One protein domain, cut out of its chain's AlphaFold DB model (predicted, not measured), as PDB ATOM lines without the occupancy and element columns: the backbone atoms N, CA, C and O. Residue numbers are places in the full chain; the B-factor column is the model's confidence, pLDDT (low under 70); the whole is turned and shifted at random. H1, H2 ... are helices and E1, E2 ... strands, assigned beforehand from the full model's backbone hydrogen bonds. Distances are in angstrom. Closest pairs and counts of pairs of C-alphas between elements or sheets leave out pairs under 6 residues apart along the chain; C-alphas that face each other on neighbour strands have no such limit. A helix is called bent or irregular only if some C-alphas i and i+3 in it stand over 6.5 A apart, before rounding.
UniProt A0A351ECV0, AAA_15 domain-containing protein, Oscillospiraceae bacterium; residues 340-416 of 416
ATOM      1  N   PHE A 340      71.439 149.610 101.783       81.62
ATOM      2  CA  PHE A 340      71.383 148.166 102.005       81.62
ATOM      3  C   PHE A 340      70.247 147.762 102.956       81.62
ATOM      4  O   PHE A 340      69.509 146.813 102.676       81.62
ATOM      5  N   TRP A 341      70.071 148.496 104.057       80.31
ATOM      6  CA  TRP A 341      69.031 148.211 105.049       80.31
ATOM      7  C   TRP A 341      67.628 148.314 104.458       80.31
ATOM      8  O   TRP A 341      66.841 147.373 104.585       80.31
ATOM      9  N   ASP A 342      67.348 149.397 103.731       80.69
ATOM     10  CA  ASP A 342      66.059 149.620 103.074       80.69
ATOM     11  C   ASP A 342      65.806 148.577 101.982       80.69
ATOM     12  O   ASP A 342      64.737 147.966 101.922       80.69
ATOM     13  N   LYS A 343      66.825 148.304 101.155       81.56
ATOM     14  CA  LYS A 343      66.775 147.337 100.047       81.56
ATOM     15  C   LYS A 343      66.383 145.937 100.512       81.56
ATOM     16  O   LYS A 343      65.642 145.241  99.818       81.56
ATOM     17  N   TYR A 344      66.864 145.523 101.683       80.31
ATOM     18  CA  TYR A 344      66.587 144.201 102.246       80.31
ATOM     19  C   TYR A 344      65.517 144.203 103.349       80.31
ATOM     20  O   TYR A 344      65.216 143.136 103.901       80.31
ATOM     21  N   ASN A 345      64.903 145.359 103.631       79.56
ATOM     22  CA  ASN A 345      63.923 145.570 104.699       79.56
ATOM     23  C   ASN A 345      64.437 145.049 106.057       79.56
ATOM     24  O   ASN A 345      63.835 144.180 106.701       79.56
ATOM     25  N   LEU A 346      65.624 145.522 106.430       77.62
ATOM     26  CA  LEU A 346      66.357 145.154 107.634       77.62
ATOM     27  C   LEU A 346      66.477 146.364 108.572       77.62
ATOM     28  O   LEU A 346      66.600 147.499 108.134       77.62
ATOM     29  N   ASP A 347      66.451 146.108 109.877       74.81
ATOM     30  CA  ASP A 347      66.532 147.142 110.913       74.81
ATOM     31  C   ASP A 347      68.000 147.406 111.278       74.81
ATOM     32  O   ASP A 347      68.642 146.584 111.946       74.81
ATOM     33  N   GLU A 348      68.524 148.548 110.827       73.44
ATOM     34  CA  GLU A 348      69.902 148.976 111.081       73.44
ATOM     35  C   GLU A 348      70.210 149.065 112.580       73.44
ATOM     36  O   GLU A 348      71.269 148.625 113.018       73.44
ATOM     37  N   TYR A 349      69.298 149.594 113.398       69.88
ATOM     38  CA  TYR A 349      69.541 149.768 114.829       69.88
ATOM     39  C   TYR A 349      69.696 148.417 115.537       69.88
ATOM     40  O   TYR A 349      70.601 148.232 116.358       69.88
ATOM     41  N   LYS A 350      68.852 147.436 115.187       68.56
ATOM     42  CA  LYS A 350      68.986 146.061 115.696       68.56
ATOM     43  C   LYS A 350      70.291 145.411 115.248       68.56
ATOM     44  O   LYS A 350      70.925 144.736 116.056       68.56
ATOM     45  N   HIS A 351      70.700 145.632 114.001       68.56
ATOM     46  CA  HIS A 351      71.972 145.136 113.487       68.56
ATOM     47  C   HIS A 351      73.160 145.807 114.188       68.56
ATOM     48  O   HIS A 351      74.010 145.129 114.746       68.56
ATOM     49  N   ASN A 352      73.193 147.132 114.288       66.25
ATOM     50  CA  ASN A 352      74.280 147.863 114.934       66.25
ATOM     51  C   ASN A 352      74.414 147.522 116.423       66.25
ATOM     52  O   ASN A 352      75.534 147.415 116.915       66.25
ATOM     53  N   ARG A 353      73.310 147.275 117.145       64.38
ATOM     54  CA  ARG A 353      73.363 146.784 118.536       64.38
ATOM     55  C   ARG A 353      74.039 145.413 118.643       64.38
ATOM     56  O   ARG A 353      74.695 145.140 119.643       64.38
ATOM     57  N   PHE A 354      73.867 144.571 117.632       60.78
ATOM     58  CA  PHE A 354      74.506 143.267 117.539       60.78
ATOM     59  C   PHE A 354      75.993 143.386 117.155       60.78
ATOM     60  O   PHE A 354      76.850 142.815 117.824       60.78
ATOM     61  N   PHE A 355      76.310 144.184 116.130       60.06
ATOM     62  CA  PHE A 355      77.654 144.311 115.556       60.06
ATOM     63  C   PHE A 355      78.602 145.153 116.419       60.06
ATOM     64  O   PHE A 355      79.702 144.702 116.724       60.06
ATOM     65  N   ARG A 356      78.173 146.331 116.897       55.56
ATOM     66  CA  ARG A 356      79.038 147.263 117.654       55.56
ATOM     67  C   ARG A 356      79.429 146.774 119.050       55.56
ATOM     68  O   ARG A 356      80.317 147.353 119.665       55.56
ATOM     69  N   TYR A 357      78.767 145.738 119.567       50.97
ATOM     70  CA  TYR A 357      79.054 145.179 120.892       50.97
ATOM     71  C   TYR A 357      79.789 143.828 120.856       50.97
ATOM     72  O   TYR A 357      80.267 143.410 121.912       50.97
ATOM     73  N   ARG A 358      79.875 143.122 119.710       53.41
ATOM     74  CA  ARG A 358      80.369 141.727 119.661       53.41
ATOM     75  C   ARG A 358      81.153 141.350 118.394       53.41
ATOM     76  O   ARG A 358      80.861 140.346 117.755       53.41
ATOM     77  N   ASN A 359      82.241 142.080 118.155       60.72
ATOM     78  CA  ASN A 359      83.392 141.679 117.336       60.72
ATOM     79  C   ASN A 359      83.222 141.788 115.812       60.72
ATOM     80  O   ASN A 359      82.773 140.855 115.152       60.72
ATOM     81  N   SER A 360      83.825 142.831 115.235       72.12
ATOM     82  CA  SER A 360      84.257 142.903 113.823       72.12
ATOM     83  C   SER A 360      85.232 141.791 113.384       72.12
ATOM     84  O   SER A 360      85.728 141.801 112.260       72.12
ATOM     85  N   ASP A 361      85.537 140.827 114.251       73.69
ATOM     86  CA  ASP A 361      86.475 139.734 114.001       73.69
ATOM     87  C   ASP A 361      86.032 138.827 112.840       73.69
ATOM     88  O   ASP A 361      86.854 138.347 112.063       73.69
ATOM     89  N   PHE A 362      84.719 138.666 112.632       77.00
ATOM     90  CA  PHE A 362      84.200 137.852 111.528       77.00
ATOM     91  C   PHE A 362      84.597 138.399 110.141       77.00
ATOM     92  O   PHE A 362      84.649 137.624 109.187       77.00
ATOM     93  N   PHE A 363      84.902 139.700 110.004       78.62
ATOM     94  CA  PHE A 363      85.416 140.257 108.746       78.62
ATOM     95  C   PHE A 363      86.794 139.686 108.381       78.62
ATOM     96  O   PHE A 363      87.160 139.657 107.206       78.62
ATOM     97  N   PHE A 364      87.546 139.227 109.381       78.69
ATOM     98  CA  PHE A 364      88.888 138.669 109.239       78.69
ATOM     99  C   PHE A 364      88.907 137.135 109.299       78.69
ATOM    100  O   PHE A 364      89.946 136.528 109.047       78.69
ATOM    101  N   ALA A 365      87.770 136.499 109.591       80.62
ATOM    102  CA  ALA A 365      87.650 135.051 109.659       80.62
ATOM    103  C   ALA A 365      87.516 134.414 108.267       80.62
ATOM    104  O   ALA A 365      86.862 134.954 107.373       80.62
ATOM    105  N   LYS A 366      88.081 133.211 108.095       78.50
ATOM    106  CA  LYS A 366      87.896 132.417 106.863       78.50
ATOM    107  C   LYS A 366      86.565 131.687 106.854       78.50
ATOM    108  O   LYS A 366      85.971 131.494 105.797       78.50
ATOM    109  N   TYR A 367      86.123 131.263 108.032       83.69
ATOM    110  CA  TYR A 367      84.863 130.570 108.226       83.69
ATOM    111  C   TYR A 367      84.103 131.236 109.363       83.69
ATOM    112  O   TYR A 367      84.679 131.552 110.401       83.69
ATOM    113  N   VAL A 368      82.801 131.417 109.175       83.81
ATOM    114  CA  VAL A 368      81.912 131.939 110.211       83.81
ATOM    115  C   VAL A 368      80.884 130.870 110.535       83.81
ATOM    116  O   VAL A 368      80.146 130.426 109.653       83.81
ATOM    117  N   ILE A 369      80.845 130.441 111.793       86.12
ATOM    118  CA  ILE A 369      79.809 129.547 112.306       86.12
ATOM    119  C   ILE A 369      78.802 130.401 113.050       86.12
ATOM    120  O   ILE A 369      79.145 131.094 114.001       86.12
ATOM    121  N   VAL A 370      77.551 130.338 112.616       84.56
ATOM    122  CA  VAL A 370      76.466 131.098 113.225       84.56
ATOM    123  C   VAL A 370      75.675 130.177 114.147       84.56
ATOM    124  O   VAL A 370      75.214 129.121 113.713       84.56
ATOM    125  N   VAL A 371      75.514 130.577 115.406       85.88
ATOM    126  CA  VAL A 371      74.803 129.814 116.445       85.88
ATOM    127  C   VAL A 371      73.728 130.667 117.112       85.88
ATOM    128  O   VAL A 371      73.778 131.892 117.044       85.88
ATOM    129  N   GLU A 372      72.737 130.053 117.754       85.31
ATOM    130  CA  GLU A 372      71.610 130.799 118.321       85.31
ATOM    131  C   GLU A 372      71.984 131.556 119.602       85.31
ATOM    132  O   GLU A 372      71.682 132.747 119.711       85.31
ATOM    133  N   SER A 373      72.642 130.887 120.551       83.44
ATOM    134  CA  SER A 373      72.916 131.416 121.890       83.44
ATOM    135  C   SER A 373      74.414 131.472 122.236       83.44
ATOM    136  O   SER A 373      75.239 130.798 121.611       83.44
ATOM    137  N   PRO A 374      74.811 132.251 123.263       83.62
ATOM    138  CA  PRO A 374      76.180 132.237 123.782       83.62
ATOM    139  C   PRO A 374      76.631 130.859 124.281       83.62
ATOM    140  O   PRO A 374      77.805 130.516 124.151       83.62
ATOM    141  N   THR A 375      75.706 130.062 124.822       88.50
ATOM    142  CA  THR A 375      75.988 128.696 125.271       88.50
ATOM    143  C   THR A 375      76.344 127.803 124.088       88.50
ATOM    144  O   THR A 375      77.357 127.109 124.141       88.50
ATOM    145  N   ASP A 376      75.592 127.888 122.988       89.69
ATOM    146  CA  ASP A 376      75.897 127.139 121.764       89.69
ATOM    147  C   ASP A 376      77.272 127.515 121.211       89.69
ATOM    148  O   ASP A 376      78.023 126.647 120.776       89.69
ATOM    149  N   ALA A 377      77.636 128.801 121.274       87.50
ATOM    150  CA  ALA A 377      78.941 129.267 120.807       87.50
ATOM    151  C   ALA A 377      80.086 128.616 121.583       87.50
ATOM    152  O   ALA A 377      81.059 128.167 120.977       87.50
ATOM    153  N   GLN A 378      79.958 128.533 122.911       87.38
ATOM    154  CA  GLN A 378      80.952 127.880 123.762       87.38
ATOM    155  C   GLN A 378      81.019 126.376 123.495       87.38
ATOM    156  O   GLN A 378      82.108 125.846 123.291       87.38
ATOM    157  N   VAL A 379      79.866 125.702 123.431       92.00
ATOM    158  CA  VAL A 379      79.794 124.255 123.187       92.00
ATOM    159  C   VAL A 379      80.394 123.900 121.829       92.00
ATOM    160  O   VAL A 379      81.254 123.029 121.751       92.00
ATOM    161  N   ILE A 380      79.998 124.596 120.760       90.06
ATOM    162  CA  ILE A 380      80.538 124.370 119.415       90.06
ATOM    163  C   ILE A 380      82.037 124.661 119.370       90.06
ATOM    164  O   ILE A 380      82.782 123.895 118.761       90.06
ATOM    165  N   SER A 381      82.493 125.724 120.036       88.44
ATOM    166  CA  SER A 381      83.919 126.048 120.082       88.44
ATOM    167  C   SER A 381      84.742 124.956 120.761       88.44
ATOM    168  O   SER A 381      85.840 124.661 120.299       88.44
ATOM    169  N   GLU A 382      84.218 124.343 121.824       89.44
ATOM    170  CA  GLU A 382      84.890 123.249 122.530       89.44
ATOM    171  C   GLU A 382      84.869 121.953 121.707       89.44
ATOM    172  O   GLU A 382      85.909 121.333 121.514       89.44
ATOM    173  N   LEU A 383      83.716 121.592 121.129       90.62
ATOM    174  CA  LEU A 383      83.571 120.394 120.290       90.62
ATOM    175  C   LEU A 383      84.468 120.428 119.049       90.62
ATOM    176  O   LEU A 383      85.000 119.402 118.626       90.62
ATOM    177  N   LEU A 384      84.623 121.604 118.439       90.12
ATOM    178  CA  LEU A 384      85.445 121.772 117.246       90.12
ATOM    179  C   LEU A 384      86.928 121.955 117.561       90.12
ATOM    180  O   LEU A 384      87.739 121.781 116.651       90.12
ATOM    181  N   ARG A 385      87.304 122.267 118.810       88.00
ATOM    182  CA  ARG A 385      88.701 122.519 119.186       88.00
ATOM    183  C   ARG A 385      89.592 121.320 118.865       88.00
ATOM    184  O   ARG A 385      90.615 121.493 118.206       88.00
ATOM    185  N   ASP A 386      89.168 120.117 119.242       86.88
ATOM    186  CA  ASP A 386      89.960 118.896 119.043       86.88
ATOM    187  C   ASP A 386      89.962 118.416 117.584       86.88
ATOM    188  O   ASP A 386      90.946 117.848 117.107       86.88
ATOM    189  N   VAL A 387      88.869 118.669 116.855       90.75
ATOM    190  CA  VAL A 387      88.702 118.259 115.451       90.75
ATOM    191  C   VAL A 387      89.470 119.183 114.507       90.75
ATOM    192  O   VAL A 387      90.112 118.721 113.563       90.75
ATOM    193  N   LEU A 388      89.378 120.497 114.724       89.06
ATOM    194  CA  LEU A 388      89.968 121.508 113.848       89.06
ATOM    195  C   LEU A 388      91.388 121.898 114.264       89.06
ATOM    196  O   LEU A 388      92.158 122.306 113.393       89.06
ATOM    197  N   GLN A 389      91.745 121.757 115.544       89.81
ATOM    198  CA  GLN A 389      93.059 122.113 116.087       89.81
ATOM    199  C   GLN A 389      93.454 123.539 115.662       89.81
ATOM    200  O   GLN A 389      92.717 124.492 115.913       89.81
ATOM    201  N   GLU A 390      94.567 123.706 114.943       85.75
ATOM    202  CA  GLU A 390      95.028 125.002 114.430       85.75
ATOM    203  C   GLU A 390      94.040 125.665 113.460       85.75
ATOM    204  O   GLU A 390      94.003 126.889 113.339       85.75
ATOM    205  N   LYS A 391      93.189 124.893 112.773       85.62
ATOM    206  CA  LYS A 391      92.184 125.476 111.872       85.62
ATOM    207  C   LYS A 391      91.122 126.268 112.629       85.62
ATOM    208  O   LYS A 391      90.488 127.123 112.016       85.62
ATOM    209  N   MET A 392      90.963 126.032 113.935       84.44
ATOM    210  CA  MET A 392      90.032 126.771 114.785       84.44
ATOM    211  C   MET A 392      90.364 128.270 114.838       84.44
ATOM    212  O   MET A 392      89.453 129.085 114.916       84.44
ATOM    213  N   PHE A 393      91.639 128.657 114.689       81.12
ATOM    214  CA  PHE A 393      92.052 130.069 114.660       81.12
ATOM    215  C   PHE A 393      91.506 130.855 113.460       81.12
ATOM    216  O   PHE A 393      91.535 132.081 113.468       81.12
ATOM    217  N   PHE A 394      91.011 130.173 112.422       82.69
ATOM    218  CA  PHE A 394      90.406 130.807 111.248       82.69
ATOM    219  C   PHE A 394      88.871 130.772 111.265       82.69
ATOM    220  O   PHE A 394      88.243 131.153 110.271       82.69
ATOM    221  N   VAL A 395      88.274 130.276 112.353       85.50
ATOM    222  CA  VAL A 395      86.827 130.138 112.524       85.50
ATOM    223  C   VAL A 395      86.343 131.157 113.549       85.50
ATOM    224  O   VAL A 395      86.747 131.113 114.707       85.50
ATOM    225  N   SER A 396      85.428 132.037 113.145       85.75
ATOM    226  CA  SER A 396      84.718 132.921 114.071       85.75
ATOM    227  C   SER A 396      83.341 132.338 114.379       85.75
ATOM    228  O   SER A 396      82.580 132.005 113.467       85.75
ATOM    229  N   VAL A 397      83.026 132.173 115.664       85.31
ATOM    230  CA  VAL A 397      81.729 131.655 116.120       85.31
ATOM    231  C   VAL A 397      80.868 132.826 116.578       85.31
ATOM    232  O   VAL A 397      81.141 133.460 117.594       85.31
ATOM    233  N   LEU A 398      79.823 133.115 115.809       82.06
ATOM    234  CA  LEU A 398      78.966 134.281 115.966       82.06
ATOM    235  C   LEU A 398      77.621 133.864 116.570       82.06
ATOM    236  O   LEU A 398      76.879 133.081 115.975       82.06
ATOM    237  N   ASN A 399      77.307 134.379 117.760       80.62
ATOM    238  CA  ASN A 399      76.061 134.073 118.465       80.62
ATOM    239  C   ASN A 399      74.958 135.069 118.117       80.62
ATOM    240  O   ASN A 399      75.165 136.261 118.227       80.62
ATOM    241  N   LEU A 400      73.777 134.598 117.719       75.88
ATOM    242  CA  LEU A 400      72.683 135.440 117.222       75.88
ATOM    243  C   LEU A 400      71.832 136.100 118.315       75.88
ATOM    244  O   LEU A 400      71.043 136.993 117.999       75.88
ATOM    245  N   ASP A 401      71.955 135.654 119.567       74.12
ATOM    246  CA  ASP A 401      71.038 135.977 120.669       74.12
ATOM    247  C   ASP A 401      69.556 135.787 120.248       74.12
ATOM    248  O   ASP A 401      68.674 136.586 120.574       74.12
ATOM    249  N   GLY A 402      69.294 134.714 119.488       73.00
ATOM    250  CA  GLY A 402      67.969 134.308 119.004       73.00
ATOM    251  C   GLY A 402      67.792 134.296 117.476       73.00
ATOM    252  O   GLY A 402      68.313 135.132 116.735       73.00
ATOM    253  N   ILE A 403      66.957 133.369 116.989       76.19
ATOM    254  CA  ILE A 403      66.733 133.079 115.552       76.19
ATOM    255  C   ILE A 403      66.270 134.300 114.736       76.19
ATOM    256  O   ILE A 403      66.515 134.383 113.531       76.19
ATOM    257  N   LYS A 404      65.630 135.289 115.371       72.12
ATOM    258  CA  LYS A 404      65.104 136.486 114.691       72.12
ATOM    259  C   LYS A 404      66.195 137.309 113.987       72.12
ATOM    260  O   LYS A 404      65.888 137.979 113.004       72.12
ATOM    261  N   ASN A 405      67.450 137.207 114.431       70.31
ATOM    262  CA  ASN A 405      68.592 137.910 113.839       70.31
ATOM    263  C   ASN A 405      69.271 137.127 112.696       70.31
ATOM    264  O   ASN A 405      70.097 137.678 111.973       70.31
ATOM    265  N   LEU A 406      68.899 135.861 112.461       74.62
ATOM    266  CA  LEU A 406      69.523 135.025 111.428       74.62
ATOM    267  C   LEU A 406      69.369 135.628 110.025       74.62
ATOM    268  O   LEU A 406      70.299 135.591 109.221       74.62
ATOM    269  N   LYS A 407      68.192 136.193 109.721       74.06
ATOM    270  CA  LYS A 407      67.907 136.769 108.400       74.06
ATOM    271  C   LYS A 407      68.809 137.968 108.103       74.06
ATOM    272  O   LYS A 407      69.356 138.038 107.006       74.06
ATOM    273  N   SER A 408      68.978 138.886 109.057       71.38
ATOM    274  CA  SER A 408      69.792 140.091 108.854       71.38
ATOM    275  C   SER A 408      71.263 139.739 108.653       71.38
ATOM    276  O   SER A 408      71.881 140.221 107.710       71.38
ATOM    277  N   ILE A 409      71.803 138.837 109.473       72.44
ATOM    278  CA  ILE A 409      73.216 138.441 109.424       72.44
ATOM    279  C   ILE A 409      73.532 137.609 108.185       72.44
ATOM    280  O   ILE A 409      74.548 137.841 107.536       72.44
ATOM    281  N   ARG A 410      72.636 136.697 107.789       74.38
ATOM    282  CA  ARG A 410      72.808 135.924 106.554       74.38
ATOM    283  C   ARG A 410      72.829 136.823 105.320       74.38
ATOM    284  O   ARG A 410      73.666 136.622 104.449       74.38
ATOM    285  N   ILE A 411      71.913 137.790 105.227       73.56
ATOM    286  CA  ILE A 411      71.863 138.714 104.084       73.56
ATOM    287  C   ILE A 411      73.101 139.616 104.081       73.56
ATOM    288  O   ILE A 411      73.712 139.780 103.032       73.56
ATOM    289  N   PHE A 412      73.512 140.136 105.238       74.12
ATOM    290  CA  PHE A 412      74.731 140.938 105.375       74.12
ATOM    291  C   PHE A 412      75.975 140.172 104.912       74.12
ATOM    292  O   PHE A 412      76.705 140.651 104.052       74.12
ATOM    293  N   TYR A 413      76.164 138.945 105.401       72.81
ATOM    294  CA  TYR A 413      77.325 138.128 105.059       72.81
ATOM    295  C   TYR A 413      77.345 137.682 103.593       72.81
ATOM    296  O   TYR A 413      78.405 137.609 103.000       72.81
ATOM    297  N   LEU A 414      76.195 137.389 102.976       72.69
ATOM    298  CA  LEU A 414      76.157 136.989 101.560       72.69
ATOM    299  C   LEU A 414      76.486 138.130 100.588       72.69
ATOM    300  O   LEU A 414      76.775 137.860  99.426       72.69
ATOM    301  N   ASN A 415      76.400 139.382 101.040       71.12
ATOM    302  CA  ASN A 415      76.723 140.559 100.234       71.12
ATOM    303  C   ASN A 415      78.142 141.103 100.524       71.12
ATOM    304  O   ASN A 415      78.532 142.104  99.924       71.12
ATOM    305  N   LEU A 416      78.906 140.441 101.407       69.19
ATOM    306  CA  LEU A 416      80.307 140.715 101.758       69.19
ATOM    307  C   LEU A 416      81.203 139.544 101.362       69.19
ATOM    308  O   LEU A 416      82.275 139.786 100.767       69.19
TER     309      LEU A 416
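What this domain is: This is residues 340 to 416 of the 416 residues of the protein "AAA_15 domain-containing protein" of Oscillospiraceae bacterium (UniProt A0A351ECV0). Two parallel strands, E1 and E2, make a small ribbon in the middle of an elongated outline, with the long, sharply kinked helix H4 folding out and back at one end. H5 lies off the other side of the ribbon, H2 and then H1 lie toward the opposite end of the long axis, and the short H3 sits by the beginnings of the strands. The printed part has 77 residues, with five named helices and two named strands that follow along the chain as H1, H2, H3, E1, H4, E2, H5; helices hold 50 and strands 10 of the 77, and the class is mostly helix. It is compact, with a radius of gyration of the C-alphas of 13.2 A, and spans 42 by 23 by 18 A.

Where its parts are: Find C-alpha 340 at (71.383, 148.166, 102.005), where H1 begins and runs to residue 344. Next come H2, residues 348 to 355, and H3, residues 360 to 363. E1, residues 367 to 371, covers 13.0 A, starting at C-alpha 367 at (84.863, 130.570, 108.226). H4, residues 374 to 394, measures 19.0 A from first to last C-alpha; look near residue 388 for its kink of 132 degrees. E2, residues 395 to 399, follows directly and covers 12.9 A. H5, residues 403 to 414, covers 17.3 A and ends at C-alpha 414 at (76.157, 136.989, 101.560). H4 is irregular, with C-alphas 387 and 390 9.3 A apart, and H5 only just so, with C-alphas 404 and 407 6.9 A apart.

How they stand to each other: Begin at E1 and E2, parallel neighbours at 23 degrees. Look there for N 369 and O 396, 2.9 A apart, and N 398 and O 369, 2.8 A apart, both within hydrogen-bond range. E1, H4 and E2 form a strand-helix-strand unit, two parallel strands with a helix between them, and its crossover is right-handed. The closest C-alphas of H4 and E2 are those of Pro 374 and Asn 399, 5.6 A apart. For H3 and E2 they are those of Phe 362 and Ser 396, 5.6 A. E1 and H5 are near each other. H5, with residues 405 to 409 alone, only just touches H2, with 3 pairs of C-alphas within 8 A; the closest are those of His 351 and Ser 408, 7.2 A, and the lines are about perpendicular at 87 degrees. H1 is close to H2 but not clearly touching, with C-alphas 341 and 348 6.1 A apart as the closest. H4 and H5 are apart. Every O i to N i+4 pair is within hydrogen-bond range in H1 and H2, against 10 of 17 in H4 and 6 of 8 in H5; H3 is too short for such a pair.

The domain as a whole: The C-alphas farthest apart are those of Asp 342 and Asp 386, at 42.1 A. The printed part has no cut, and it ends at residue 416, the chain's last. The links between the named elements are tight. The mean pLDDT of the printed part is 78.2; look for values under 70 at residues 349 to 359 and at residue 416.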